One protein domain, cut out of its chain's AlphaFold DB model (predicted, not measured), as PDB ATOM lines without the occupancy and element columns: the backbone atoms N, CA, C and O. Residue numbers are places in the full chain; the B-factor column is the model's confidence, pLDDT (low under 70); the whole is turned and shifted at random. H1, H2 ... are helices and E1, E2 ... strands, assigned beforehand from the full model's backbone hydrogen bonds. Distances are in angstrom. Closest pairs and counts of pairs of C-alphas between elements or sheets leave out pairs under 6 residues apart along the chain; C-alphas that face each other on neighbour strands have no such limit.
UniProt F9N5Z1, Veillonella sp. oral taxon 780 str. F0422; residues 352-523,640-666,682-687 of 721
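Overview. This is residues 352 to 523, 640 to 666 and 682 to 687 of the 721 residues of a protein of Veillonella sp. oral taxon 780 str. F0422 (UniProt F9N5Z1). Two long two-helix arms make a wide V: H1 and H5 side by side in one, the hairpin of H3 and H4 in the other, with H2 at the corner. H6 packs on H1 far from that corner; the printed part is mostly helix. It has 205 residues, with seven named helices and one named strand in the order E1, H1, H2, H3, H4, H5, H6, H7. It is extended, with a radius of gyration of the C-alphas of 31.5 A and spans of 103 by 49 by 24 A.

Along the chain. E1, residues 352 to 354, begins at C-alpha 352 (159.133, 200.502, 104.203). H1 is residues 355 to 384, 42.8 A long; H2 is 390 to 401; H3 is 405 to 432, 40.1 A. H4, residues 437 to 470, 49.2 A, begins at C-alpha 437 (108.034, 151.597, 179.572). H5 is 474 to 516, 63.5 A; H6 is 642 to 650; H7 is 682 to 687.

Arrangement. H1 touches H5 at a shallow tilt of 15 degrees, opposite ways; their closest C-alphas, Met 366 and Tyr 506, are 5.2 A apart. H1 touches H6 with residues 356 to 367 alone, closest at C-alphas Glu 363 and Leu 646, 6.5 A. Residues 474 to 481 alone of H5 touch H2, closest at C-alphas Thr 397 and Ala 478, 5.5 A. H3 and H4 form a helical hairpin, closest at C-alphas Ser 416 and Arg 454, 5.0 A. H4 and H5 are close but not clearly touching, about perpendicular at 79 degrees. H7 touches no helix but is near H5. E1 pairs with no named strand. Each O i to N i+4 pair is within hydrogen-bond range in H1 to H7.

Size, cuts and confidence. The C-alphas farthest apart, Tyr 437 and Thr 523, are 103.7 A apart. Residues 524 to 639 and 667 to 681 are not printed; the C-alpha gaps are 17.0 A and 16.3 A. Links printed whole are tight. Mean pLDDT of the printed part is 77.8; residues under 70 include 655 to 666 and 682 to 687.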
ATOM      1  N   ILE A 352     158.077 199.958 103.347       58.88
ATOM      2  CA  ILE A 352     159.133 200.502 104.203       58.88
ATOM      3  C   ILE A 352     158.810 200.080 105.629       58.88
ATOM      4  O   ILE A 352     157.696 200.310 106.095       58.88
ATOM      5  N   VAL A 353     159.777 199.461 106.296       63.69
ATOM      6  CA  VAL A 353     159.680 199.031 107.692       63.69
ATOM      7  C   VAL A 353     160.607 199.906 108.522       63.69
ATOM      8  O   VAL A 353     161.818 199.953 108.280       63.69
ATOM      9  N   THR A 354     160.034 200.610 109.491       69.00
ATOM     10  CA  THR A 354     160.760 201.447 110.450       69.00
ATOM     11  C   THR A 354     161.033 200.709 111.759       69.00
ATOM     12  O   THR A 354     160.436 199.667 112.036       69.00
ATOM     13  N   VAL A 355     161.922 201.253 112.591       73.81
ATOM     14  CA  VAL A 355     162.158 200.754 113.957       73.81
ATOM     15  C   VAL A 355     160.853 200.701 114.760       73.81
ATOM     16  O   VAL A 355     160.607 199.698 115.426       73.81
ATOM     17  N   ASP A 356     159.994 201.722 114.665       71.12
ATOM     18  CA  ASP A 356     158.695 201.737 115.354       71.12
ATOM     19  C   ASP A 356     157.774 200.606 114.867       71.12
ATOM     20  O   ASP A 356     157.113 199.967 115.686       71.12
ATOM     21  N   ASP A 357     157.767 200.303 113.563       71.94
ATOM     22  CA  ASP A 357     156.986 199.182 113.018       71.94
ATOM     23  C   ASP A 357     157.450 197.838 113.604       71.94
ATOM     24  O   ASP A 357     156.623 196.998 113.972       71.94
ATOM     25  N   ILE A 358     158.768 197.645 113.744       74.94
ATOM     26  CA  ILE A 358     159.328 196.439 114.369       74.94
ATOM     27  C   ILE A 358     158.991 196.398 115.858       74.94
ATOM     28  O   ILE A 358     158.572 195.355 116.354       74.94
ATOM     29  N   LEU A 359     159.125 197.510 116.584       78.94
ATOM     30  CA  LEU A 359     158.804 197.563 118.011       78.94
ATOM     31  C   LEU A 359     157.327 197.229 118.284       78.94
ATOM     32  O   LEU A 359     157.047 196.495 119.233       78.94
ATOM     33  N   VAL A 360     156.402 197.696 117.438       78.25
ATOM     34  CA  VAL A 360     154.976 197.322 117.502       78.25
ATOM     35  C   VAL A 360     154.795 195.827 117.238       78.25
ATOM     36  O   VAL A 360     154.141 195.139 118.022       78.25
ATOM     37  N   GLY A 361     155.421 195.295 116.184       74.50
ATOM     38  CA  GLY A 361     155.352 193.864 115.879       74.50
ATOM     39  C   GLY A 361     155.931 192.985 116.996       74.50
ATOM     40  O   GLY A 361     155.394 191.918 117.300       74.50
ATOM     41  N   LEU A 362     157.006 193.426 117.653       80.75
ATOM     42  CA  LEU A 362     157.577 192.751 118.819       80.75
ATOM     43  C   LEU A 362     156.625 192.794 120.018       80.75
ATOM     44  O   LEU A 362     156.441 191.766 120.671       80.75
ATOM     45  N   GLU A 363     155.986 193.933 120.294       83.12
ATOM     46  CA  GLU A 363     154.987 194.057 121.361       83.12
ATOM     47  C   GLU A 363     153.817 193.079 121.156       83.12
ATOM     48  O   GLU A 363     153.459 192.335 122.075       83.12
ATOM     49  N   GLU A 364     153.253 193.028 119.947       80.69
ATOM     50  CA  GLU A 364     152.142 192.135 119.597       80.69
ATOM     51  C   GLU A 364     152.521 190.658 119.774       80.69
ATOM     52  O   GLU A 364     151.767 189.873 120.365       80.69
ATOM     53  N   ARG A 365     153.722 190.271 119.329       83.12
ATOM     54  CA  ARG A 365     154.228 188.900 119.492       83.12
ATOM     55  C   ARG A 365     154.483 188.552 120.957       83.12
ATOM     56  O   ARG A 365     154.128 187.454 121.389       83.12
ATOM     57  N   MET A 366     155.030 189.481 121.743       83.31
ATOM     58  CA  MET A 366     155.194 189.314 123.191       83.31
ATOM     59  C   MET A 366     153.843 189.124 123.896       83.31
ATOM     60  O   MET A 366     153.709 188.233 124.739       83.31
ATOM     61  N   MET A 367     152.830 189.916 123.531       81.12
ATOM     62  CA  MET A 367     151.462 189.775 124.039       81.12
ATOM     63  C   MET A 367     150.863 188.407 123.696       81.12
ATOM     64  O   MET A 367     150.347 187.729 124.587       81.12
ATOM     65  N   SER A 368     150.996 187.958 122.445       84.62
ATOM     66  CA  SER A 368     150.495 186.647 122.017       84.62
ATOM     67  C   SER A 368     151.172 185.492 122.764       84.62
ATOM     68  O   SER A 368     150.485 184.580 123.231       84.62
ATOM     69  N   SER A 369     152.496 185.532 122.961       84.50
ATOM     70  CA  SER A 369     153.193 184.525 123.777       84.50
ATOM     71  C   SER A 369     152.700 184.508 125.227       84.50
ATOM     72  O   SER A 369     152.512 183.428 125.787       84.50
ATOM     73  N   LEU A 370     152.414 185.664 125.836       85.00
ATOM     74  CA  LEU A 370     151.880 185.722 127.204       85.00
ATOM     75  C   LEU A 370     150.463 185.123 127.304       85.00
ATOM     76  O   LEU A 370     150.144 184.413 128.261       85.00
ATOM     77  N   GLU A 371     149.612 185.362 126.305       87.19
ATOM     78  CA  GLU A 371     148.271 184.767 126.226       87.19
ATOM     79  C   GLU A 371     148.331 183.243 126.069       87.19
ATOM     80  O   GLU A 371     147.631 182.519 126.785       87.19
ATOM     81  N   LYS A 372     149.220 182.747 125.199       86.94
ATOM     82  CA  LYS A 372     149.473 181.308 125.021       86.94
ATOM     83  C   LYS A 372     149.966 180.663 126.312       86.94
ATOM     84  O   LYS A 372     149.423 179.636 126.715       86.94
ATOM     85  N   GLN A 373     150.923 181.283 127.007       85.94
ATOM     86  CA  GLN A 373     151.388 180.810 128.316       85.94
ATOM     87  C   GLN A 373     150.237 180.716 129.321       85.94
ATOM     88  O   GLN A 373     150.116 179.714 130.022       85.94
ATOM     89  N   SER A 374     149.361 181.725 129.378       83.06
ATOM     90  CA  SER A 374     148.201 181.710 130.277       83.06
ATOM     91  C   SER A 374     147.220 180.582 129.940       83.06
ATOM     92  O   SER A 374     146.711 179.916 130.844       83.06
ATOM     93  N   ALA A 375     146.962 180.334 128.654       87.06
ATOM     94  CA  ALA A 375     146.104 179.240 128.210       87.06
ATOM     95  C   ALA A 375     146.703 177.864 128.551       87.06
ATOM     96  O   ALA A 375     146.014 177.024 129.132       87.06
ATOM     97  N   LEU A 376     147.993 177.663 128.272       89.38
ATOM     98  CA  LEU A 376     148.721 176.437 128.603       89.38
ATOM     99  C   LEU A 376     148.793 176.205 130.119       89.38
ATOM    100  O   LEU A 376     148.590 175.086 130.581       89.38
ATOM    101  N   ALA A 377     148.998 177.257 130.916       84.12
ATOM    102  CA  ALA A 377     149.001 177.162 132.375       84.12
ATOM    103  C   ALA A 377     147.627 176.749 132.935       84.12
ATOM    104  O   ALA A 377     147.553 175.960 133.878       84.12
ATOM    105  N   LYS A 378     146.523 177.220 132.335       87.81
ATOM    106  CA  LYS A 378     145.166 176.763 132.693       87.81
ATOM    107  C   LYS A 378     144.957 175.286 132.360       87.81
ATOM    108  O   LYS A 378     144.364 174.567 133.160       87.81
ATOM    109  N   GLN A 379     145.455 174.831 131.209       88.62
ATOM    110  CA  GLN A 379     145.412 173.413 130.840       88.62
ATOM    111  C   GLN A 379     146.233 172.567 131.815       88.62
ATOM    112  O   GLN A 379     145.724 171.569 132.321       88.62
ATOM    113  N   TYR A 380     147.443 173.011 132.163       86.56
ATOM    114  CA  TYR A 380     148.296 172.350 133.148       86.56
ATOM    115  C   TYR A 380     147.576 172.160 134.488       86.56
ATOM    116  O   TYR A 380     147.506 171.042 134.990       86.56
ATOM    117  N   ALA A 381     146.956 173.219 135.021       82.62
ATOM    118  CA  ALA A 381     146.185 173.145 136.261       82.62
ATOM    119  C   ALA A 381     144.985 172.181 136.160       82.62
ATOM    120  O   ALA A 381     144.636 171.511 137.131       82.62
ATOM    121  N   SER A 382     144.352 172.086 134.985       87.25
ATOM    122  CA  SER A 382     143.240 171.156 134.757       87.25
ATOM    123  C   SER A 382     143.678 169.690 134.686       87.25
ATOM    124  O   SER A 382     142.949 168.827 135.165       87.25
ATOM    125  N   GLU A 383     144.859 169.402 134.129       86.31
ATOM    126  CA  GLU A 383     145.444 168.056 134.113       86.31
ATOM    127  C   GLU A 383     145.957 167.663 135.501       86.31
ATOM    128  O   GLU A 383     145.711 166.549 135.960       86.31
ATOM    129  N   GLU A 384     146.582 168.600 136.217       83.56
ATOM    130  CA  GLU A 384     147.022 168.404 137.598       83.56
ATOM    131  C   GLU A 384     145.854 168.019 138.514       83.56
ATOM    132  O   GLU A 384     145.974 167.091 139.312       83.56
ATOM    133  N   ALA A 385     144.692 168.660 138.352       83.25
ATOM    134  CA  ALA A 385     143.488 168.350 139.123       83.25
ATOM    135  C   ALA A 385     142.944 166.924 138.899       83.25
ATOM    136  O   ALA A 385     142.129 166.457 139.694       83.25
ATOM    137  N   LYS A 386     143.375 166.220 137.839       86.38
ATOM    138  CA  LYS A 386     143.007 164.816 137.585       86.38
ATOM    139  C   LYS A 386     143.887 163.825 138.343       86.38
ATOM    140  O   LYS A 386     143.539 162.647 138.412       86.38
ATOM    141  N   LEU A 387     145.029 164.260 138.883       80.62
ATOM    142  CA  LEU A 387     145.905 163.387 139.656       80.62
ATOM    143  C   LEU A 387     145.243 163.018 140.984       80.62
ATOM    144  O   LEU A 387     144.899 163.876 141.796       80.62
ATOM    145  N   LEU A 388     145.103 161.716 141.214       74.88
ATOM    146  CA  LEU A 388     144.561 161.181 142.454       74.88
ATOM    147  C   LEU A 388     145.602 161.259 143.574       74.88
ATOM    148  O   LEU A 388     146.805 161.062 143.376       74.88
ATOM    149  N   THR A 389     145.134 161.503 144.794       73.06
ATOM    150  CA  THR A 389     145.967 161.307 145.981       73.06
ATOM    151  C   THR A 389     146.216 159.809 146.205       73.06
ATOM    152  O   THR A 389     145.363 158.989 145.863       73.06
ATOM    153  N   PRO A 390     147.307 159.401 146.890       68.94
ATOM    154  CA  PRO A 390     147.603 157.980 147.128       68.94
ATOM    155  C   PRO A 390     146.447 157.180 147.755       68.94
ATOM    156  O   PRO A 390     146.292 155.981 147.522       68.94
ATOM    157  N   ARG A 391     145.613 157.851 148.559       68.00
ATOM    158  CA  ARG A 391     144.414 157.267 149.164       68.00
ATOM    159  C   ARG A 391     143.311 157.022 148.132       68.00
ATOM    160  O   ARG A 391     142.639 155.998 148.215       68.00
ATOM    161  N   GLU A 392     143.098 157.950 147.210       74.25
ATOM    162  CA  GLU A 392     142.084 157.843 146.157       74.25
ATOM    163  C   GLU A 392     142.494 156.823 145.098       74.25
ATOM    164  O   GLU A 392     141.665 156.001 144.721       74.25
ATOM    165  N   THR A 393     143.776 156.770 144.725       72.12
ATOM    166  CA  THR A 393     144.337 155.732 143.844       72.12
ATOM    167  C   THR A 393     144.069 154.332 144.406       72.12
ATOM    168  O   THR A 393     143.617 153.436 143.689       72.12
ATOM    169  N   TYR A 394     144.281 154.137 145.716       72.62
ATOM    170  CA  TYR A 394     143.977 152.873 146.391       72.62
ATOM    171  C   TYR A 394     142.480 152.542 146.343       72.62
ATOM    172  O   TYR A 394     142.112 151.418 146.011       72.62
ATOM    173  N   ILE A 395     141.613 153.511 146.652       73.94
ATOM    174  CA  ILE A 395     140.158 153.309 146.632       73.94
ATOM    175  C   ILE A 395     139.680 152.964 145.217       73.94
ATOM    176  O   ILE A 395     138.989 151.964 145.061       73.94
ATOM    177  N   ALA A 396     140.115 153.708 144.199       76.56
ATOM    178  CA  ALA A 396     139.765 153.469 142.800       76.56
ATOM    179  C   ALA A 396     140.207 152.076 142.323       76.56
ATOM    180  O   ALA A 396     139.453 151.368 141.659       76.56
ATOM    181  N   THR A 397     141.407 151.645 142.721       76.00
ATOM    182  CA  THR A 397     141.930 150.312 142.390       76.00
ATOM    183  C   THR A 397     141.087 149.201 143.022       76.00
ATOM    184  O   THR A 397     140.776 148.203 142.374       76.00
ATOM    185  N   VAL A 398     140.701 149.368 144.290       76.00
ATOM    186  CA  VAL A 398     139.896 148.387 145.030       76.00
ATOM    187  C   VAL A 398     138.449 148.353 144.528       76.00
ATOM    188  O   VAL A 398     137.875 147.272 144.375       76.00
ATOM    189  N   ASP A 399     137.866 149.509 144.228       81.75
ATOM    190  CA  ASP A 399     136.530 149.605 143.641       81.75
ATOM    191  C   ASP A 399     136.474 148.958 142.263       81.75
ATOM    192  O   ASP A 399     135.514 148.261 141.965       81.75
ATOM    193  N   ALA A 400     137.510 149.098 141.442       81.25
ATOM    194  CA  ALA A 400     137.530 148.459 140.134       81.25
ATOM    195  C   ALA A 400     137.605 146.919 140.201       81.25
ATOM    196  O   ALA A 400     137.115 146.249 139.299       81.25
ATOM    197  N   VAL A 401     138.150 146.343 141.279       80.19
ATOM    198  CA  VAL A 401     138.093 144.886 141.525       80.19
ATOM    199  C   VAL A 401     136.722 144.454 142.051       80.19
ATOM    200  O   VAL A 401     136.279 143.347 141.769       80.19
ATOM    201  N   THR A 402     136.059 145.317 142.819       80.06
ATOM    202  CA  THR A 402     134.785 145.023 143.503       80.06
ATOM    203  C   THR A 402     133.566 145.616 142.795       80.06
ATOM    204  O   THR A 402     132.490 145.681 143.378       80.06
ATOM    205  N   ASN A 403     133.717 146.093 141.556       81.56
ATOM    206  CA  ASN A 403     132.682 146.803 140.794       81.56
ATOM    207  C   ASN A 403     132.003 147.954 141.572       81.56
ATOM    208  O   ASN A 403     130.800 148.193 141.453       81.56
ATOM    209  N   GLY A 404     132.779 148.680 142.379       81.44
ATOM    210  CA  GLY A 404     132.331 149.826 143.173       81.44
ATOM    211  C   GLY A 404     131.620 149.469 144.482       81.44
ATOM    212  O   GLY A 404     131.132 150.365 145.172       81.44
ATOM    213  N   GLU A 405     131.542 148.188 144.851       83.44
ATOM    214  CA  GLU A 405     130.900 147.752 146.096       83.44
ATOM    215  C   GLU A 405     131.723 148.118 147.341       83.44
ATOM    216  O   GLU A 405     131.158 148.405 148.400       83.44
ATOM    217  N   TYR A 406     133.055 148.195 147.235       80.44
ATOM    218  CA  TYR A 406     133.906 148.532 148.375       80.44
ATOM    219  C   TYR A 406     133.622 149.933 148.937       80.44
ATOM    220  O   TYR A 406     133.414 150.077 150.147       80.44
ATOM    221  N   THR A 407     133.549 150.965 148.094       83.25
ATOM    222  CA  THR A 407     133.203 152.325 148.534       83.25
ATOM    223  C   THR A 407     131.778 152.412 149.068       83.25
ATOM    224  O   THR A 407     131.578 152.998 150.137       83.25
ATOM    225  N   LYS A 408     130.804 151.753 148.421       87.12
ATOM    226  CA  LYS A 408     129.414 151.693 148.909       87.12
ATOM    227  C   LYS A 408     129.331 151.090 150.309       87.12
ATOM    228  O   LYS A 408     128.727 151.677 151.206       87.12
ATOM    229  N   HIS A 409     129.971 149.945 150.537       83.50
ATOM    230  CA  HIS A 409     129.950 149.287 151.841       83.50
ATOM    231  C   HIS A 409     130.742 150.051 152.901       83.50
ATOM    232  O   HIS A 409     130.334 150.076 154.061       83.50
ATOM    233  N   LYS A 410     131.834 150.725 152.523       80.62
ATOM    234  CA  LYS A 410     132.591 151.599 153.428       80.62
ATOM    235  C   LYS A 410     131.769 152.813 153.866       80.62
ATOM    236  O   LYS A 410     131.812 153.172 155.045       80.62
ATOM    237  N   GLN A 411     131.002 153.402 152.950       86.38
ATOM    238  CA  GLN A 411     130.071 154.488 153.246       86.38
ATOM    239  C   GLN A 411     128.915 154.001 154.128       86.38
ATOM    240  O   GLN A 411     128.714 154.546 155.207       86.38
ATOM    241  N   ALA A 412     128.268 152.883 153.786       84.19
ATOM    242  CA  ALA A 412     127.219 152.276 154.611       84.19
ATOM    243  C   ALA A 412     127.709 151.898 156.026       84.19
ATOM    244  O   ALA A 412     126.987 152.033 157.016       84.19
ATOM    245  N   MET A 413     128.965 151.459 156.152       83.19
ATOM    246  CA  MET A 413     129.633 151.226 157.436       83.19
ATOM    247  C   MET A 413     129.779 152.526 158.241       83.19
ATOM    248  O   MET A 413     129.575 152.518 159.457       83.19
ATOM    249  N   HIS A 414     130.138 153.637 157.598       83.50
ATOM    250  CA  HIS A 414     130.221 154.937 158.259       83.50
ATOM    251  C   HIS A 414     128.837 155.444 158.690       83.50
ATOM    252  O   HIS A 414     128.650 155.798 159.855       83.50
ATOM    253  N   ASP A 415     127.863 155.398 157.787       88.38
ATOM    254  CA  ASP A 415     126.510 155.905 158.010       88.38
ATOM    255  C   ASP A 415     125.807 155.123 159.126       88.38
ATOM    256  O   ASP A 415     125.295 155.709 160.080       88.38
ATOM    257  N   SER A 416     125.888 153.789 159.105       84.56
ATOM    258  CA  SER A 416     125.343 152.939 160.175       84.56
ATOM    259  C   SER A 416     126.006 153.179 161.538       84.56
ATOM    260  O   SER A 416     125.336 153.097 162.568       84.56
ATOM    261  N   LYS A 417     127.304 153.531 161.582       87.88
ATOM    262  CA  LYS A 417     127.997 153.924 162.826       87.88
ATOM    263  C   LYS A 417     127.418 155.224 163.386       87.88
ATOM    264  O   LYS A 417     127.266 155.342 164.602       87.88
ATOM    265  N   MET A 418     127.087 156.185 162.525       90.25
ATOM    266  CA  MET A 418     126.450 157.438 162.940       90.25
ATOM    267  C   MET A 418     125.017 157.212 163.432       90.25
ATOM    268  O   MET A 418     124.644 157.764 164.470       90.25
ATOM    269  N   VAL A 419     124.253 156.350 162.754       91.06
ATOM    270  CA  VAL A 419     122.885 155.974 163.151       91.06
ATOM    271  C   VAL A 419     122.871 155.264 164.509       91.06
ATOM    272  O   VAL A 419     122.096 155.646 165.383       91.06
ATOM    273  N   LEU A 420     123.767 154.297 164.745       90.00
ATOM    274  CA  LEU A 420     123.868 153.613 166.040       90.00
ATOM    275  C   LEU A 420     124.235 154.587 167.172       90.00
ATOM    276  O   LEU A 420     123.580 154.594 168.212       90.00
ATOM    277  N   LYS A 421     125.213 155.476 166.946       91.75
ATOM    278  CA  LYS A 421     125.577 156.523 167.916       91.75
ATOM    279  C   LYS A 421     124.428 157.486 168.221       91.75
ATOM    280  O   LYS A 421     124.400 158.077 169.301       91.75
ATOM    281  N   ALA A 422     123.531 157.731 167.267       91.81
ATOM    282  CA  ALA A 422     122.327 158.521 167.506       91.81
ATOM    283  C   ALA A 422     121.336 157.747 168.387       91.81
ATOM    284  O   ALA A 422     120.966 158.248 169.444       91.81
ATOM    285  N   ALA A 423     121.036 156.492 168.042       89.81
ATOM    286  CA  ALA A 423     120.128 155.645 168.816       89.81
ATOM    287  C   ALA A 423     120.608 155.407 170.266       89.81
ATOM    288  O   ALA A 423     119.809 155.430 171.200       89.81
ATOM    289  N   GLU A 424     121.917 155.241 170.489       90.06
ATOM    290  CA  GLU A 424     122.505 155.132 171.834       90.06
ATOM    291  C   GLU A 424     122.357 156.422 172.649       90.06
ATOM    292  O   GLU A 424     122.075 156.376 173.851       90.06
ATOM    293  N   ARG A 425     122.528 157.585 172.005       92.44
ATOM    294  CA  ARG A 425     122.294 158.886 172.645       92.44
ATOM    295  C   ARG A 425     120.828 159.062 173.010       92.44
ATOM    296  O   ARG A 425     120.552 159.515 174.120       92.44
ATOM    297  N   ASP A 426     119.918 158.677 172.125       90.44
ATOM    298  CA  ASP A 426     118.478 158.809 172.339       90.44
ATOM    299  C   ASP A 426     117.996 157.883 173.462       90.44
ATOM    300  O   ASP A 426     117.267 158.327 174.349       90.44
ATOM    301  N   LEU A 427     118.494 156.640 173.516       88.88
ATOM    302  CA  LEU A 427     118.231 155.714 174.619       88.88
ATOM    303  C   LEU A 427     118.794 156.235 175.951       88.88
ATOM    304  O   LEU A 427     118.094 156.232 176.962       88.88
ATOM    305  N   LYS A 428     120.036 156.742 175.963       89.44
ATOM    306  CA  LYS A 428     120.661 157.330 177.162       89.44
ATOM    307  C   LYS A 428     119.905 158.570 177.645       89.44
ATOM    308  O   LYS A 428     119.747 158.767 178.849       89.44
ATOM    309  N   SER A 429     119.437 159.398 176.714       87.56
ATOM    310  CA  SER A 429     118.602 160.567 176.994       87.56
ATOM    311  C   SER A 429     117.246 160.159 177.577       87.56
ATOM    312  O   SER A 429     116.848 160.691 178.611       87.56
ATOM    313  N   GLY A 430     116.584 159.159 176.978       82.56
ATOM    314  CA  GLY A 430     115.351 158.534 177.473       82.56
ATOM    315  C   GLY A 430     115.475 157.999 178.901       82.56
ATOM    316  O   GLY A 430     114.669 158.347 179.762       82.56
ATOM    317  N   LEU A 431     116.536 157.236 179.178       81.94
ATOM    318  CA  LEU A 431     116.843 156.715 180.514       81.94
ATOM    319  C   LEU A 431     117.077 157.835 181.536       81.94
ATOM    320  O   LEU A 431     116.584 157.757 182.657       81.94
ATOM    321  N   LYS A 432     117.781 158.906 181.147       85.19
ATOM    322  CA  LYS A 432     118.049 160.053 182.029       85.19
ATOM    323  C   LYS A 432     116.780 160.831 182.394       85.19
ATOM    324  O   LYS A 432     116.705 161.370 183.493       85.19
ATOM    325  N   ARG A 433     115.798 160.899 181.488       89.56
ATOM    326  CA  ARG A 433     114.515 161.590 181.712       89.56
ATOM    327  C   ARG A 433     113.398 160.693 182.255       89.56
ATOM    328  O   ARG A 433     112.279 161.173 182.372       89.56
ATOM    329  N   VAL A 434     113.693 159.428 182.576       81.25
ATOM    330  CA  VAL A 434     112.721 158.436 183.073       81.25
ATOM    331  C   VAL A 434     111.545 158.264 182.095       81.25
ATOM    332  O   VAL A 434     110.386 158.511 182.420       81.25
ATOM    333  N   CYS A 435     111.857 157.885 180.850       77.44
ATOM    334  CA  CYS A 435     110.856 157.600 179.818       77.44
ATOM    335  C   CYS A 435     109.874 156.484 180.225       77.44
ATOM    336  O   CYS A 435     110.200 155.610 181.030       77.44
ATOM    337  N   SER A 436     108.680 156.480 179.622       88.06
ATOM    338  CA  SER A 436     107.686 155.421 179.862       88.06
ATOM    339  C   SER A 436     108.201 154.043 179.423       88.06
ATOM    340  O   SER A 436     109.070 153.947 178.558       88.06
ATOM    341  N   TYR A 437     107.639 152.957 179.966       82.75
ATOM    342  CA  TYR A 437     108.034 151.597 179.572       82.75
ATOM    343  C   TYR A 437     107.859 151.350 178.062       82.75
ATOM    344  O   TYR A 437     108.742 150.788 177.422       82.75
ATOM    345  N   GLN A 438     106.764 151.835 177.464       86.88
ATOM    346  CA  GLN A 438     106.523 151.719 176.018       86.88
ATOM    347  C   GLN A 438     107.578 152.475 175.196       86.88
ATOM    348  O   GLN A 438     108.077 151.964 174.196       86.88
ATOM    349  N   GLU A 439     107.960 153.670 175.646       84.00
ATOM    350  CA  GLU A 439     108.990 154.493 175.011       84.00
ATOM    351  C   GLU A 439     110.394 153.889 175.175       84.00
ATOM    352  O   GLU A 439     111.172 153.872 174.224       84.00
ATOM    353  N   PHE A 440     110.699 153.313 176.340       85.44
ATOM    354  CA  PHE A 440     111.934 152.569 176.587       85.44
ATOM    355  C   PHE A 440     112.059 151.347 175.664       85.44
ATOM    356  O   PHE A 440     113.115 151.131 175.063       85.44
ATOM    357  N   MET A 441     110.979 150.574 175.508       87.88
ATOM    358  CA  MET A 441     110.951 149.419 174.607       87.88
ATOM    359  C   MET A 441     111.118 149.845 173.143       87.88
ATOM    360  O   MET A 441     111.872 149.206 172.409       87.88
ATOM    361  N   ALA A 442     110.500 150.956 172.726       87.06
ATOM    362  CA  ALA A 442     110.673 151.510 171.384       87.06
ATOM    363  C   ALA A 442     112.117 151.982 171.129       87.06
ATOM    364  O   ALA A 442     112.714 151.608 170.120       87.06
ATOM    365  N   LEU A 443     112.720 152.737 172.057       88.06
ATOM    366  CA  LEU A 443     114.112 153.195 171.943       88.06
ATOM    367  C   LEU A 443     115.096 152.017 171.914       88.06
ATOM    368  O   LEU A 443     116.010 151.991 171.089       88.06
ATOM    369  N   THR A 444     114.872 150.999 172.745       86.56
ATOM    370  CA  THR A 444     115.690 149.777 172.750       86.56
ATOM    371  C   THR A 444     115.568 149.021 171.425       86.56
ATOM    372  O   THR A 444     116.586 148.654 170.843       86.56
ATOM    373  N   ALA A 445     114.355 148.879 170.879       89.31
ATOM    374  CA  ALA A 445     114.138 148.265 169.569       89.31
ATOM    375  C   ALA A 445     114.815 149.054 168.431       89.31
ATOM    376  O   ALA A 445     115.417 148.456 167.539       89.31
ATOM    377  N   THR A 446     114.782 150.393 168.466       89.88
ATOM    378  CA  THR A 446     115.488 151.223 167.469       89.88
ATOM    379  C   THR A 446     117.008 151.087 167.557       89.88
ATOM    380  O   THR A 446     117.668 151.009 166.520       89.88
ATOM    381  N   LYS A 447     117.565 150.990 168.772       91.44
ATOM    382  CA  LYS A 447     118.995 150.746 168.995       91.44
ATOM    383  C   LYS A 447     119.411 149.368 168.479       91.44
ATOM    384  O   LYS A 447     120.400 149.284 167.755       91.44
ATOM    385  N   GLU A 448     118.673 148.305 168.804       87.50
ATOM    386  CA  GLU A 448     119.008 146.956 168.321       87.50
ATOM    387  C   GLU A 448     118.872 146.857 166.793       87.50
ATOM    388  O   GLU A 448     119.775 146.341 166.140       87.50
ATOM    389  N   LYS A 449     117.856 147.487 166.185       91.00
ATOM    390  CA  LYS A 449     117.749 147.589 164.719       91.00
ATOM    391  C   LYS A 449     118.945 148.322 164.093       91.00
ATOM    392  O   LYS A 449     119.485 147.879 163.081       91.00
ATOM    393  N   ALA A 450     119.393 149.428 164.694       87.31
ATOM    394  CA  ALA A 450     120.587 150.149 164.244       87.31
ATOM    395  C   ALA A 450     121.872 149.316 164.415       87.31
ATOM    396  O   ALA A 450     122.774 149.381 163.577       87.31
ATOM    397  N   ARG A 451     121.950 148.501 165.475       86.31
ATOM    398  CA  ARG A 451     123.062 147.577 165.733       86.31
ATOM    399  C   ARG A 451     123.106 146.445 164.705       86.31
ATOM    400  O   ARG A 451     124.186 146.130 164.208       86.31
ATOM    401  N   GLU A 452     121.961 145.874 164.337       85.62
ATOM    402  CA  GLU A 452     121.856 144.859 163.280       85.62
ATOM    403  C   GLU A 452     122.269 145.410 161.910       85.62
ATOM    404  O   GLU A 452     123.039 144.770 161.191       85.62
ATOM    405  N   GLU A 453     121.836 146.626 161.564       85.31
ATOM    406  CA  GLU A 453     122.232 147.301 160.321       85.31
ATOM    407  C   GLU A 453     123.742 147.587 160.278       85.31
ATOM    408  O   GLU A 453     124.425 147.377 159.268       85.31
ATOM    409  N   ARG A 454     124.310 148.009 161.415       86.25
ATOM    410  CA  ARG A 454     125.755 148.178 161.578       86.25
ATOM    411  C   ARG A 454     126.491 146.854 161.382       86.25
ATOM    412  O   ARG A 454     127.481 146.812 160.659       86.25
ATOM    413  N   LEU A 455     126.009 145.767 161.976       80.81
ATOM    414  CA  LEU A 455     126.623 144.449 161.828       80.81
ATOM    415  C   LEU A 455     126.561 143.955 160.375       80.81
ATOM    416  O   LEU A 455     127.548 143.417 159.869       80.81
ATOM    417  N   ARG A 456     125.439 144.185 159.683       82.50
ATOM    418  CA  ARG A 456     125.266 143.842 158.263       82.50
ATOM    419  C   ARG A 456     126.251 144.606 157.373       82.50
ATOM    420  O   ARG A 456     126.949 143.985 156.574       82.50
ATOM    421  N   SER A 457     126.367 145.921 157.554       78.88
ATOM    422  CA  SER A 457     127.292 146.759 156.773       78.88
ATOM    423  C   SER A 457     128.772 146.459 157.054       78.88
ATOM    424  O   SER A 457     129.570 146.440 156.119       78.88
ATOM    425  N   VAL A 458     129.153 146.142 158.303       77.00
ATOM    426  CA  VAL A 458     130.519 145.681 158.638       77.00
ATOM    427  C   VAL A 458     130.841 144.363 157.941       77.00
ATOM    428  O   VAL A 458     131.903 144.242 157.331       77.00
ATOM    429  N   ARG A 459     129.933 143.377 158.003       80.06
ATOM    430  CA  ARG A 459     130.130 142.071 157.351       80.06
ATOM    431  C   ARG A 459     130.309 142.221 155.842       80.06
ATOM    432  O   ARG A 459     131.219 141.613 155.289       80.06
ATOM    433  N   ALA A 460     129.508 143.071 155.204       78.19
ATOM    434  CA  ALA A 460     129.626 143.347 153.775       78.19
ATOM    435  C   ALA A 460     130.974 144.006 153.410       78.19
ATOM    436  O   ALA A 460     131.654 143.563 152.485       78.19
ATOM    437  N   ALA A 461     131.432 144.993 154.191       76.31
ATOM    438  CA  ALA A 461     132.731 145.639 153.974       76.31
ATOM    439  C   ALA A 461     133.924 144.682 154.188       76.31
ATOM    440  O   ALA A 461     134.909 144.731 153.446       76.31
ATOM    441  N   LEU A 462     133.845 143.797 155.189       74.44
ATOM    442  CA  LEU A 462     134.863 142.772 155.442       74.44
ATOM    443  C   LEU A 462     134.894 141.708 154.339       74.44
ATOM    444  O   LEU A 462     135.985 141.304 153.934       74.44
ATOM    445  N   ALA A 463     133.732 141.303 153.820       77.38
ATOM    446  CA  ALA A 463     133.635 140.382 152.691       77.38
ATOM    447  C   ALA A 463     134.327 140.955 151.443       77.38
ATOM    448  O   ALA A 463     135.189 140.286 150.876       77.38
ATOM    449  N   CYS A 464     134.073 142.225 151.105       75.94
ATOM    450  CA  CYS A 464     134.774 142.918 150.015       75.94
ATOM    451  C   CYS A 464     136.292 142.983 150.242       75.94
ATOM    452  O   CYS A 464     137.080 142.740 149.333       75.94
ATOM    453  N   ARG A 465     136.744 143.274 151.471       69.94
ATOM    454  CA  ARG A 465     138.185 143.299 151.789       69.94
ATOM    455  C   ARG A 465     138.835 141.922 151.620       69.94
ATOM    456  O   ARG A 465     139.983 141.839 151.182       69.94
ATOM    457  N   HIS A 466     138.125 140.860 151.988       74.44
ATOM    458  CA  HIS A 466     138.586 139.487 151.812       74.44
ATOM    459  C   HIS A 466     138.650 139.103 150.327       74.44
ATOM    460  O   HIS A 466     139.668 138.582 149.879       74.44
ATOM    461  N   GLU A 467     137.615 139.426 149.552       75.56
ATOM    462  CA  GLU A 467     137.569 139.227 148.100       75.56
ATOM    463  C   GLU A 467     138.748 139.909 147.394       75.56
ATOM    464  O   GLU A 467     139.487 139.271 146.647       75.56
ATOM    465  N   VAL A 468     139.009 141.175 147.725       72.56
ATOM    466  CA  VAL A 468     140.129 141.957 147.182       72.56
ATOM    467  C   VAL A 468     141.480 141.334 147.529       72.56
ATOM    468  O   VAL A 468     142.353 141.238 146.671       72.56
ATOM    469  N   ARG A 469     141.658 140.874 148.776       72.06
ATOM    470  CA  ARG A 469     142.896 140.215 149.229       72.06
ATOM    471  C   ARG A 469     143.161 138.907 148.480       72.06
ATOM    472  O   ARG A 469     144.320 138.556 148.271       72.06
ATOM    473  N   MET A 470     142.104 138.187 148.115       73.00
ATOM    474  CA  MET A 470     142.187 136.908 147.408       73.00
ATOM    475  C   MET A 470     142.184 137.068 145.878       73.00
ATOM    476  O   MET A 470     142.477 136.108 145.162       73.00
ATOM    477  N   SER A 471     141.887 138.268 145.371       75.25
ATOM    478  CA  SER A 471     141.808 138.557 143.943       75.25
ATOM    479  C   SER A 471     143.184 138.571 143.277       75.25
ATOM    480  O   SER A 471     144.099 139.295 143.671       75.25
ATOM    481  N   LYS A 472     143.310 137.806 142.188       76.44
ATOM    482  CA  LYS A 472     144.480 137.843 141.295       76.44
ATOM    483  C   LYS A 472     144.463 139.050 140.347       76.44
ATOM    484  O   LYS A 472     145.477 139.319 139.708       76.44
ATOM    485  N   GLU A 473     143.342 139.768 140.268       75.69
ATOM    486  CA  GLU A 473     143.144 140.905 139.361       75.69
ATOM    487  C   GLU A 473     143.592 142.239 139.974       75.69
ATOM    488  O   GLU A 473     143.903 143.175 139.243       75.69
ATOM    489  N   LEU A 474     143.730 142.321 141.304       73.69
ATOM    490  CA  LEU A 474     144.138 143.546 142.001       73.69
ATOM    491  C   LEU A 474     145.464 144.147 141.486       73.69
ATOM    492  O   LEU A 474     145.500 145.351 141.234       73.69
ATOM    493  N   PRO A 475     146.542 143.369 141.259       71.75
ATOM    494  CA  PRO A 475     147.773 143.920 140.697       71.75
ATOM    495  C   PRO A 475     147.633 144.428 139.263       71.75
ATOM    496  O   PRO A 475     148.297 145.394 138.897       71.75
ATOM    497  N   LYS A 476     146.787 143.782 138.452       76.56
ATOM    498  CA  LYS A 476     146.532 144.207 137.070       76.56
ATOM    499  C   LYS A 476     145.784 145.535 137.063       76.56
ATOM    500  O   LYS A 476     146.165 146.446 136.342       76.56
ATOM    501  N   GLN A 477     144.791 145.674 137.937       75.56
ATOM    502  CA  GLN A 477     144.029 146.910 138.053       75.56
ATOM    503  C   GLN A 477     144.858 148.060 138.635       75.56
ATOM    504  O   GLN A 477     144.743 149.193 138.177       75.56
ATOM    505  N   ALA A 478     145.754 147.767 139.582       72.56
ATOM    506  CA  ALA A 478     146.710 148.746 140.096       72.56
ATOM    507  C   ALA A 478     147.668 149.245 139.001       72.56
ATOM    508  O   ALA A 478     147.981 150.432 138.957       72.56
ATOM    509  N   ALA A 479     148.113 148.352 138.108       71.94
ATOM    510  CA  ALA A 479     148.947 148.723 136.968       71.94
ATOM    511  C   ALA A 479     148.201 149.653 136.000       71.94
ATOM    512  O   ALA A 479     148.761 150.670 135.609       71.94
ATOM    513  N   ILE A 480     146.928 149.374 135.705       75.38
ATOM    514  CA  ILE A 480     146.090 150.216 134.834       75.38
ATOM    515  C   ILE A 480     145.932 151.632 135.407       75.38
ATOM    516  O   ILE A 480     146.150 152.611 134.698       75.38
ATOM    517  N   VAL A 481     145.595 151.761 136.695       75.12
ATOM    518  CA  VAL A 481     145.452 153.081 137.342       75.12
ATOM    519  C   VAL A 481     146.791 153.830 137.351       75.12
ATOM    520  O   VAL A 481     146.844 155.028 137.085       75.12
ATOM    521  N   TYR A 482     147.895 153.123 137.599       76.00
ATOM    522  CA  TYR A 482     149.233 153.711 137.567       76.00
ATOM    523  C   TYR A 482     149.651 154.177 136.163       76.00
ATOM    524  O   TYR A 482     150.256 155.242 136.022       76.00
ATOM    525  N   GLU A 483     149.321 153.411 135.120       76.44
ATOM    526  CA  GLU A 483     149.539 153.788 133.719       76.44
ATOM    527  C   GLU A 483     148.730 155.034 133.340       76.44
ATOM    528  O   GLU A 483     149.282 155.952 132.736       76.44
ATOM    529  N   GLN A 484     147.468 155.124 133.773       82.19
ATOM    530  CA  GLN A 484     146.629 156.312 133.577       82.19
ATOM    531  C   GLN A 484     147.226 157.554 134.256       82.19
ATOM    532  O   GLN A 484     147.321 158.611 133.634       82.19
ATOM    533  N   GLU A 485     147.692 157.436 135.503       79.12
ATOM    534  CA  GLU A 485     148.365 158.543 136.190       79.12
ATOM    535  C   GLU A 485     149.687 158.940 135.515       79.12
ATOM    536  O   GLU A 485     150.037 160.120 135.491       79.12
ATOM    537  N   ASN A 486     150.444 157.983 134.971       79.19
ATOM    538  CA  ASN A 486     151.667 158.287 134.224       79.19
ATOM    539  C   ASN A 486     151.373 159.015 132.917       79.19
ATOM    540  O   ASN A 486     152.076 159.973 132.617       79.19
ATOM    541  N   ALA A 487     150.318 158.628 132.198       82.38
ATOM    542  CA  ALA A 487     149.888 159.342 131.003       82.38
ATOM    543  C   ALA A 487     149.568 160.814 131.318       82.38
ATOM    544  O   ALA A 487     150.041 161.699 130.613       82.38
ATOM    545  N   ILE A 488     148.866 161.087 132.428       84.50
ATOM    546  CA  ILE A 488     148.599 162.462 132.898       84.50
ATOM    547  C   ILE A 488     149.907 163.195 133.247       84.50
ATOM    548  O   ILE A 488     150.093 164.359 132.912       84.50
ATOM    549  N   ARG A 489     150.864 162.530 133.905       81.75
ATOM    550  CA  ARG A 489     152.164 163.158 134.211       81.75
ATOM    551  C   ARG A 489     152.978 163.458 132.958       81.75
ATOM    552  O   ARG A 489     153.710 164.444 132.942       81.75
ATOM    553  N   ASP A 490     152.900 162.612 131.939       83.69
ATOM    554  CA  ASP A 490     153.619 162.818 130.686       83.69
ATOM    555  C   ASP A 490     153.000 163.971 129.882       83.69
ATOM    556  O   ASP A 490     153.746 164.845 129.440       83.69
ATOM    557  N   THR A 491     151.665 164.089 129.832       86.31
ATOM    558  CA  THR A 491     151.009 165.276 129.250       86.31
ATOM    559  C   THR A 491     151.374 166.554 130.007       86.31
ATOM    560  O   THR A 491     151.678 167.573 129.388       86.31
ATOM    561  N   MET A 492     151.439 166.508 131.343       85.75
ATOM    562  CA  MET A 492     151.890 167.637 132.165       85.75
ATOM    563  C   MET A 492     153.338 168.053 131.859       85.75
ATOM    564  O   MET A 492     153.615 169.249 131.758       85.75
ATOM    565  N   LYS A 493     154.266 167.103 131.668       86.00
ATOM    566  CA  LYS A 493     155.652 167.416 131.259       86.00
ATOM    567  C   LYS A 493     155.702 168.085 129.889       86.00
ATOM    568  O   LYS A 493     156.498 168.999 129.689       86.00
ATOM    569  N   ASP A 494     154.883 167.640 128.944       85.56
ATOM    570  CA  ASP A 494     154.856 168.235 127.608       85.56
ATOM    571  C   ASP A 494     154.258 169.646 127.627       85.56
ATOM    572  O   ASP A 494     154.826 170.552 127.013       85.56
ATOM    573  N   LEU A 495     153.208 169.882 128.419       85.69
ATOM    574  CA  LEU A 495     152.678 171.227 128.669       85.69
ATOM    575  C   LEU A 495     153.731 172.150 129.305       85.69
ATOM    576  O   LEU A 495     153.856 173.303 128.895       85.69
ATOM    577  N   GLN A 496     154.546 171.654 130.244       84.19
ATOM    578  CA  GLN A 496     155.660 172.432 130.807       84.19
ATOM    579  C   GLN A 496     156.688 172.829 129.748       84.19
ATOM    580  O   GLN A 496     157.064 174.000 129.682       84.19
ATOM    581  N   LYS A 497     157.101 171.900 128.876       85.12
ATOM    582  CA  LYS A 497     158.028 172.211 127.773       85.12
ATOM    583  C   LYS A 497     157.458 173.281 126.841       85.12
ATOM    584  O   LYS A 497     158.201 174.148 126.381       85.12
ATOM    585  N   GLN A 498     156.155 173.233 126.558       84.94
ATOM    586  CA  GLN A 498     155.481 174.233 125.726       84.94
ATOM    587  C   GLN A 498     155.460 175.613 126.402       84.94
ATOM    588  O   GLN A 498     155.793 176.605 125.759       84.94
ATOM    589  N   ILE A 499     155.171 175.682 127.706       84.44
ATOM    590  CA  ILE A 499     155.240 176.934 128.481       84.44
ATOM    591  C   ILE A 499     156.673 177.497 128.482       84.44
ATOM    592  O   ILE A 499     156.873 178.686 128.243       84.44
ATOM    593  N   GLU A 500     157.690 176.655 128.689       83.69
ATOM    594  CA  GLU A 500     159.101 177.069 128.636       83.69
ATOM    595  C   GLU A 500     159.534 177.565 127.256       83.69
ATOM    596  O   GLU A 500     160.378 178.457 127.146       83.69
ATOM    597  N   LYS A 501     158.981 176.986 126.191       85.44
ATOM    598  CA  LYS A 501     159.216 177.449 124.825       85.44
ATOM    599  C   LYS A 501     158.655 178.854 124.628       85.44
ATOM    600  O   LYS A 501     159.411 179.741 124.249       85.44
ATOM    601  N   GLU A 502     157.391 179.080 124.981       85.69
ATOM    602  CA  GLU A 502     156.776 180.409 124.880       85.69
ATOM    603  C   GLU A 502     157.474 181.442 125.778       85.69
ATOM    604  O   GLU A 502     157.566 182.616 125.421       85.69
ATOM    605  N   ASN A 503     158.015 181.029 126.930       82.94
ATOM    606  CA  ASN A 503     158.839 181.893 127.781       82.94
ATOM    607  C   ASN A 503     160.129 182.327 127.083       82.94
ATOM    608  O   ASN A 503     160.487 183.503 127.129       82.94
ATOM    609  N   ARG A 504     160.833 181.395 126.430       82.94
ATOM    610  CA  ARG A 504     162.045 181.710 125.660       82.94
ATOM    611  C   ARG A 504     161.738 182.667 124.511       82.94
ATOM    612  O   ARG A 504     162.464 183.642 124.345       82.94
ATOM    613  N   THR A 505     160.636 182.439 123.801       80.12
ATOM    614  CA  THR A 505     160.146 183.319 122.731       80.12
ATOM    615  C   THR A 505     159.850 184.732 123.244       80.12
ATOM    616  O   THR A 505     160.364 185.703 122.695       80.12
ATOM    617  N   TYR A 506     159.119 184.869 124.357       87.06
ATOM    618  CA  TYR A 506     158.875 186.172 124.987       87.06
ATOM    619  C   TYR A 506     160.180 186.886 125.377       87.06
ATOM    620  O   TYR A 506     160.338 188.081 125.121       87.06
ATOM    621  N   MET A 507     161.133 186.167 125.982       84.06
ATOM    622  CA  MET A 507     162.415 186.743 126.408       84.06
ATOM    623  C   MET A 507     163.269 187.207 125.225       84.06
ATOM    624  O   MET A 507     163.918 188.249 125.323       84.06
ATOM    625  N   LEU A 508     163.247 186.467 124.113       86.12
ATOM    626  CA  LEU A 508     163.925 186.843 122.874       86.12
ATOM    627  C   LEU A 508     163.390 188.178 122.342       86.12
ATOM    628  O   LEU A 508     164.166 189.116 122.158       86.12
ATOM    629  N   TYR A 509     162.070 188.292 122.172       83.19
ATOM    630  CA  TYR A 509     161.441 189.522 121.684       83.19
ATOM    631  C   TYR A 509     161.614 190.690 122.655       83.19
ATOM    632  O   TYR A 509     161.916 191.801 122.230       83.19
ATOM    633  N   SER A 510     161.526 190.438 123.966       84.81
ATOM    634  CA  SER A 510     161.785 191.463 124.981       84.81
ATOM    635  C   SER A 510     163.197 192.034 124.864       84.81
ATOM    636  O   SER A 510     163.361 193.251 124.963       84.81
ATOM    637  N   LYS A 511     164.201 191.169 124.659       87.06
ATOM    638  CA  LYS A 511     165.598 191.577 124.480       87.06
ATOM    639  C   LYS A 511     165.777 192.375 123.188       87.06
ATOM    640  O   LYS A 511     166.420 193.415 123.208       87.06
ATOM    641  N   LYS A 512     165.165 191.928 122.087       82.88
ATOM    642  CA  LYS A 512     165.193 192.642 120.799       82.88
ATOM    643  C   LYS A 512     164.548 194.023 120.888       82.88
ATOM    644  O   LYS A 512     165.095 194.986 120.364       82.88
ATOM    645  N   ALA A 513     163.453 194.148 121.634       81.50
ATOM    646  CA  ALA A 513     162.844 195.442 121.907       81.50
ATOM    647  C   ALA A 513     163.778 196.361 122.721       81.50
ATOM    648  O   ALA A 513     163.847 197.549 122.434       81.50
ATOM    649  N   ASP A 514     164.534 195.830 123.695       82.94
ATOM    650  CA  ASP A 514     165.535 196.615 124.444       82.94
ATOM    651  C   ASP A 514     166.703 197.092 123.566       82.94
ATOM    652  O   ASP A 514     167.205 198.193 123.774       82.94
ATOM    653  N   GLU A 515     167.114 196.290 122.581       86.62
ATOM    654  CA  GLU A 515     168.157 196.652 121.609       86.62
ATOM    655  C   GLU A 515     167.702 197.781 120.665       86.62
ATOM    656  O   GLU A 515     168.511 198.627 120.293       86.62
ATOM    657  N   LEU A 516     166.414 197.810 120.300       81.50
ATOM    658  CA  LEU A 516     165.851 198.756 119.328       81.50
ATOM    659  C   LEU A 516     165.321 200.058 119.947       81.50
ATOM    660  O   LEU A 516     165.340 201.092 119.284       81.50
ATOM    661  N   LEU A 517     164.892 200.041 121.213       81.12
ATOM    662  CA  LEU A 517     164.368 201.215 121.934       81.12
ATOM    663  C   LEU A 517     165.271 202.473 121.906       81.12
ATOM    664  O   LEU A 517     164.720 203.575 121.896       81.12
ATOM    665  N   PRO A 518     166.617 202.375 121.918       84.06
ATOM    666  CA  PRO A 518     167.496 203.545 121.826       84.06
ATOM    667  C   PRO A 518     167.569 204.187 120.432       84.06
ATOM    668  O   PRO A 518     168.072 205.305 120.312       84.06
ATOM    669  N   ILE A 519     167.136 203.486 119.381       77.19
ATOM    670  CA  ILE A 519     167.231 203.943 117.990       77.19
ATOM    671  C   ILE A 519     166.026 204.853 117.682       77.19
ATOM    672  O   ILE A 519     164.915 204.543 118.113       77.19
ATOM    673  N   PRO A 520     166.193 205.974 116.947       75.88
ATOM    674  CA  PRO A 520     165.063 206.810 116.548       75.88
ATOM    675  C   PRO A 520     164.001 205.995 115.800       75.88
ATOM    676  O   PRO A 520     164.313 205.325 114.817       75.88
ATOM    677  N   GLY A 521     162.751 206.062 116.263       65.19
ATOM    678  CA  GLY A 521     161.649 205.226 115.771       65.19
ATOM    679  C   GLY A 521     161.342 205.363 114.276       65.19
ATOM    680  O   GLY A 521     160.879 204.414 113.650       65.19
ATOM    681  N   ASP A 522     161.665 206.511 113.678       65.94
ATOM    682  CA  ASP A 522     161.513 206.797 112.247       65.94
ATOM    683  C   ASP A 522     162.684 206.303 111.378       65.94
ATOM    684  O   ASP A 522     162.678 206.517 110.164       65.94
ATOM    685  N   THR A 523     163.676 205.632 111.972       68.44
ATOM    686  CA  THR A 523     164.786 205.012 111.236       68.44
ATOM    687  C   THR A 523     164.261 203.854 110.393       68.44
ATOM    688  O   THR A 523     163.597 202.951 110.902       68.44
ATOM    689  N   LYS A 640     152.209 207.912 120.509       45.81
ATOM    690  CA  LYS A 640     151.897 207.748 121.929       45.81
ATOM    691  C   LYS A 640     152.659 206.529 122.430       45.81
ATOM    692  O   LYS A 640     152.134 205.426 122.434       45.81
ATOM    693  N   ASP A 641     153.915 206.803 122.774       66.19
ATOM    694  CA  ASP A 641     154.849 206.023 123.588       66.19
ATOM    695  C   ASP A 641     154.719 204.494 123.512       66.19
ATOM    696  O   ASP A 641     154.296 203.837 124.464       66.19
ATOM    697  N   ILE A 642     155.200 203.914 122.407       66.88
ATOM    698  CA  ILE A 642     155.522 202.477 122.314       66.88
ATOM    699  C   ILE A 642     156.451 202.063 123.476       66.88
ATOM    700  O   ILE A 642     156.291 200.993 124.060       66.88
ATOM    701  N   GLY A 643     157.349 202.957 123.908       65.44
ATOM    702  CA  GLY A 643     158.170 202.765 125.107       65.44
ATOM    703  C   GLY A 643     157.358 202.556 126.394       65.44
ATOM    704  O   GLY A 643     157.675 201.660 127.177       65.44
ATOM    705  N   ASP A 644     156.272 203.307 126.603       73.62
ATOM    706  CA  ASP A 644     155.394 203.144 127.772       73.62
ATOM    707  C   ASP A 644     154.589 201.843 127.713       73.62
ATOM    708  O   ASP A 644     154.334 201.219 128.750       73.62
ATOM    709  N   LEU A 645     154.158 201.444 126.516       72.94
ATOM    710  CA  LEU A 645     153.445 200.189 126.284       72.94
ATOM    711  C   LEU A 645     154.349 198.986 126.569       72.94
ATOM    712  O   LEU A 645     154.006 198.159 127.417       72.94
ATOM    713  N   LEU A 646     155.553 198.962 125.991       72.69
ATOM    714  CA  LEU A 646     156.571 197.947 126.264       72.69
ATOM    715  C   LEU A 646     156.965 197.923 127.746       72.69
ATOM    716  O   LEU A 646     157.082 196.850 128.339       72.69
ATOM    717  N   HIS A 647     157.101 199.084 128.390       77.56
ATOM    718  CA  HIS A 647     157.394 199.154 129.821       77.56
ATOM    719  C   HIS A 647     156.255 198.576 130.683       77.56
ATOM    720  O   HIS A 647     156.508 197.855 131.653       77.56
ATOM    721  N   LYS A 648     154.988 198.846 130.340       79.12
ATOM    722  CA  LYS A 648     153.818 198.241 131.008       79.12
ATOM    723  C   LYS A 648     153.737 196.738 130.760       79.12
ATOM    724  O   LYS A 648     153.389 196.001 131.683       79.12
ATOM    725  N   LEU A 649     154.070 196.291 129.554       77.56
ATOM    726  CA  LEU A 649     154.074 194.881 129.188       77.56
ATOM    727  C   LEU A 649     155.132 194.110 129.977       77.56
ATOM    728  O   LEU A 649     154.811 193.103 130.598       77.56
ATOM    729  N   LYS A 650     156.350 194.649 130.085       74.44
ATOM    730  CA  LYS A 650     157.453 194.037 130.844       74.44
ATOM    731  C   LYS A 650     157.178 193.892 132.344       74.44
ATOM    732  O   LYS A 650     157.800 193.056 132.996       74.44
ATOM    733  N   LYS A 651     156.218 194.641 132.904       76.31
ATOM    734  CA  LYS A 651     155.740 194.433 134.287       76.31
ATOM    735  C   LYS A 651     154.899 193.166 134.449       76.31
ATOM    736  O   LYS A 651     154.805 192.644 135.558       76.31
ATOM    737  N   ARG A 652     154.283 192.665 133.376       70.88
ATOM    738  CA  ARG A 652     153.566 191.385 133.364       70.88
ATOM    739  C   ARG A 652     154.604 190.279 133.180       70.88
ATOM    740  O   ARG A 652     154.897 189.871 132.064       70.88
ATOM    741  N   MET A 653     155.236 189.865 134.277       65.00
ATOM    742  CA  MET A 653     156.260 188.821 134.217       65.00
ATOM    743  C   MET A 653     155.669 187.504 133.680       65.00
ATOM    744  O   MET A 653     154.572 187.127 134.103       65.00
ATOM    745  N   PRO A 654     156.380 186.799 132.781       71.56
ATOM    746  CA  PRO A 654     155.941 185.507 132.265       71.56
ATOM    747  C   PRO A 654     155.948 184.435 133.365       71.56
ATOM    748  O   PRO A 654     156.736 184.502 134.314       71.56
ATOM    749  N   VAL A 655     155.072 183.435 133.234       67.94
ATOM    750  CA  VAL A 655     154.927 182.349 134.219       67.94
ATOM    751  C   VAL A 655     156.166 181.463 134.175       67.94
ATOM    752  O   VAL A 655     156.415 180.794 133.173       67.94
ATOM    753  N   LYS A 656     156.951 181.404 135.255       65.31
ATOM    754  CA  LYS A 656     158.137 180.540 135.274       65.31
ATOM    755  C   LYS A 656     157.730 179.084 135.459       65.31
ATOM    756  O   LYS A 656     157.035 178.742 136.409       65.31
ATOM    757  N   ALA A 657     158.259 178.197 134.620       56.25
ATOM    758  CA  ALA A 657     158.047 176.755 134.768       56.25
ATOM    759  C   ALA A 657     158.555 176.210 136.117       56.25
ATOM    760  O   ALA A 657     157.998 175.258 136.651       56.25
ATOM    761  N   SER A 658     159.553 176.864 136.724       55.94
ATOM    762  CA  SER A 658     160.039 176.552 138.074       55.94
ATOM    763  C   SER A 658     159.039 176.866 139.192       55.94
ATOM    764  O   SER A 658     159.191 176.346 140.293       55.94
ATOM    765  N   GLU A 659     158.069 177.748 138.941       62.00
ATOM    766  CA  GLU A 659     157.013 178.128 139.890       62.00
ATOM    767  C   GLU A 659     155.786 177.206 139.772       62.00
ATOM    768  O   GLU A 659     154.930 177.212 140.656       62.00
ATOM    769  N   LEU A 660     155.717 176.378 138.721       60.19
ATOM    770  CA  LEU A 660     154.703 175.337 138.587       60.19
ATOM    771  C   LEU A 660     155.071 174.120 139.458       60.19
ATOM    772  O   LEU A 660     156.252 173.760 139.546       60.19
ATOM    773  N   PRO A 661     154.084 173.453 140.088       56.75
ATOM    774  CA  PRO A 661     154.310 172.230 140.852       56.75
ATOM    775  C   PRO A 661     155.062 171.212 140.000       56.75
ATOM    776  O   PRO A 661     154.612 170.849 138.915       56.75
ATOM    777  N   GLN A 662     156.233 170.775 140.461       55.38
ATOM    778  CA  GLN A 662     157.050 169.840 139.697       55.38
ATOM    779  C   GLN A 662     156.304 168.506 139.563       55.38
ATOM    780  O   GLN A 662     155.861 167.973 140.588       55.38
ATOM    781  N   PRO A 663     156.221 167.906 138.360       52.66
ATOM    782  CA  PRO A 663     155.757 166.539 138.173       52.66
ATOM    783  C   PRO A 663     156.851 165.611 138.705       52.66
ATOM    784  O   PRO A 663     157.567 164.941 137.959       52.66
ATOM    785  N   SER A 664     157.063 165.627 140.022       46.75
ATOM    786  CA  SER A 664     158.102 164.844 140.656       46.75
ATOM    787  C   SER A 664     157.779 163.383 140.391       46.75
ATOM    788  O   SER A 664     156.809 162.833 140.919       46.75
ATOM    789  N   THR A 665     158.608 162.727 139.586       41.09
ATOM    790  CA  THR A 665     158.729 161.280 139.651       41.09
ATOM    791  C   THR A 665     159.114 160.970 141.089       41.09
ATOM    792  O   THR A 665     160.237 161.284 141.498       41.09
ATOM    793  N   ARG A 666     158.217 160.377 141.886       38.03
ATOM    794  CA  ARG A 666     158.670 159.699 143.102       38.03
ATOM    795  C   ARG A 666     159.742 158.710 142.650       38.03
ATOM    796  O   ARG A 666     159.484 157.792 141.875       38.03
ATOM    797  N   ILE A 682     155.294 143.964 143.045       37.19
ATOM    798  CA  ILE A 682     153.861 144.102 143.347       37.19
ATOM    799  C   ILE A 682     153.621 143.838 144.835       37.19
ATOM    800  O   ILE A 682     152.919 144.609 145.480       37.19
ATOM    801  N   SER A 683     154.253 142.811 145.413       37.94
ATOM    802  CA  SER A 683     154.155 142.530 146.848       37.94
ATOM    803  C   SER A 683     154.704 143.688 147.692       37.94
ATOM    804  O   SER A 683     154.034 144.141 148.615       37.94
ATOM    805  N   LYS A 684     155.870 144.251 147.343       36.28
ATOM    806  CA  LYS A 684     156.468 145.407 148.039       36.28
ATOM    807  C   LYS A 684     155.703 146.716 147.829       36.28
ATOM    808  O   LYS A 684     155.616 147.489 148.775       36.28
ATOM    809  N   SER A 685     155.113 146.953 146.659       36.59
ATOM    810  CA  SER A 685     154.319 148.160 146.363       36.59
ATOM    811  C   SER A 685     152.942 148.109 147.011       36.59
ATOM    812  O   SER A 685     152.530 149.079 147.635       36.59
ATOM    813  N   VAL A 686     152.274 146.952 146.982       37.84
ATOM    814  CA  VAL A 686     151.052 146.708 147.762       37.84
ATOM    815  C   VAL A 686     151.359 146.835 149.257       37.84
ATOM    816  O   VAL A 686     150.630 147.522 149.962       37.84
ATOM    817  N   ASN A 687     152.483 146.295 149.744       34.97
ATOM    818  CA  ASN A 687     152.898 146.446 151.142       34.97
ATOM    819  C   ASN A 687     153.331 147.877 151.513       34.97
ATOM    820  O   ASN A 687     153.138 148.263 152.658       34.97
TER     821      ASN A 687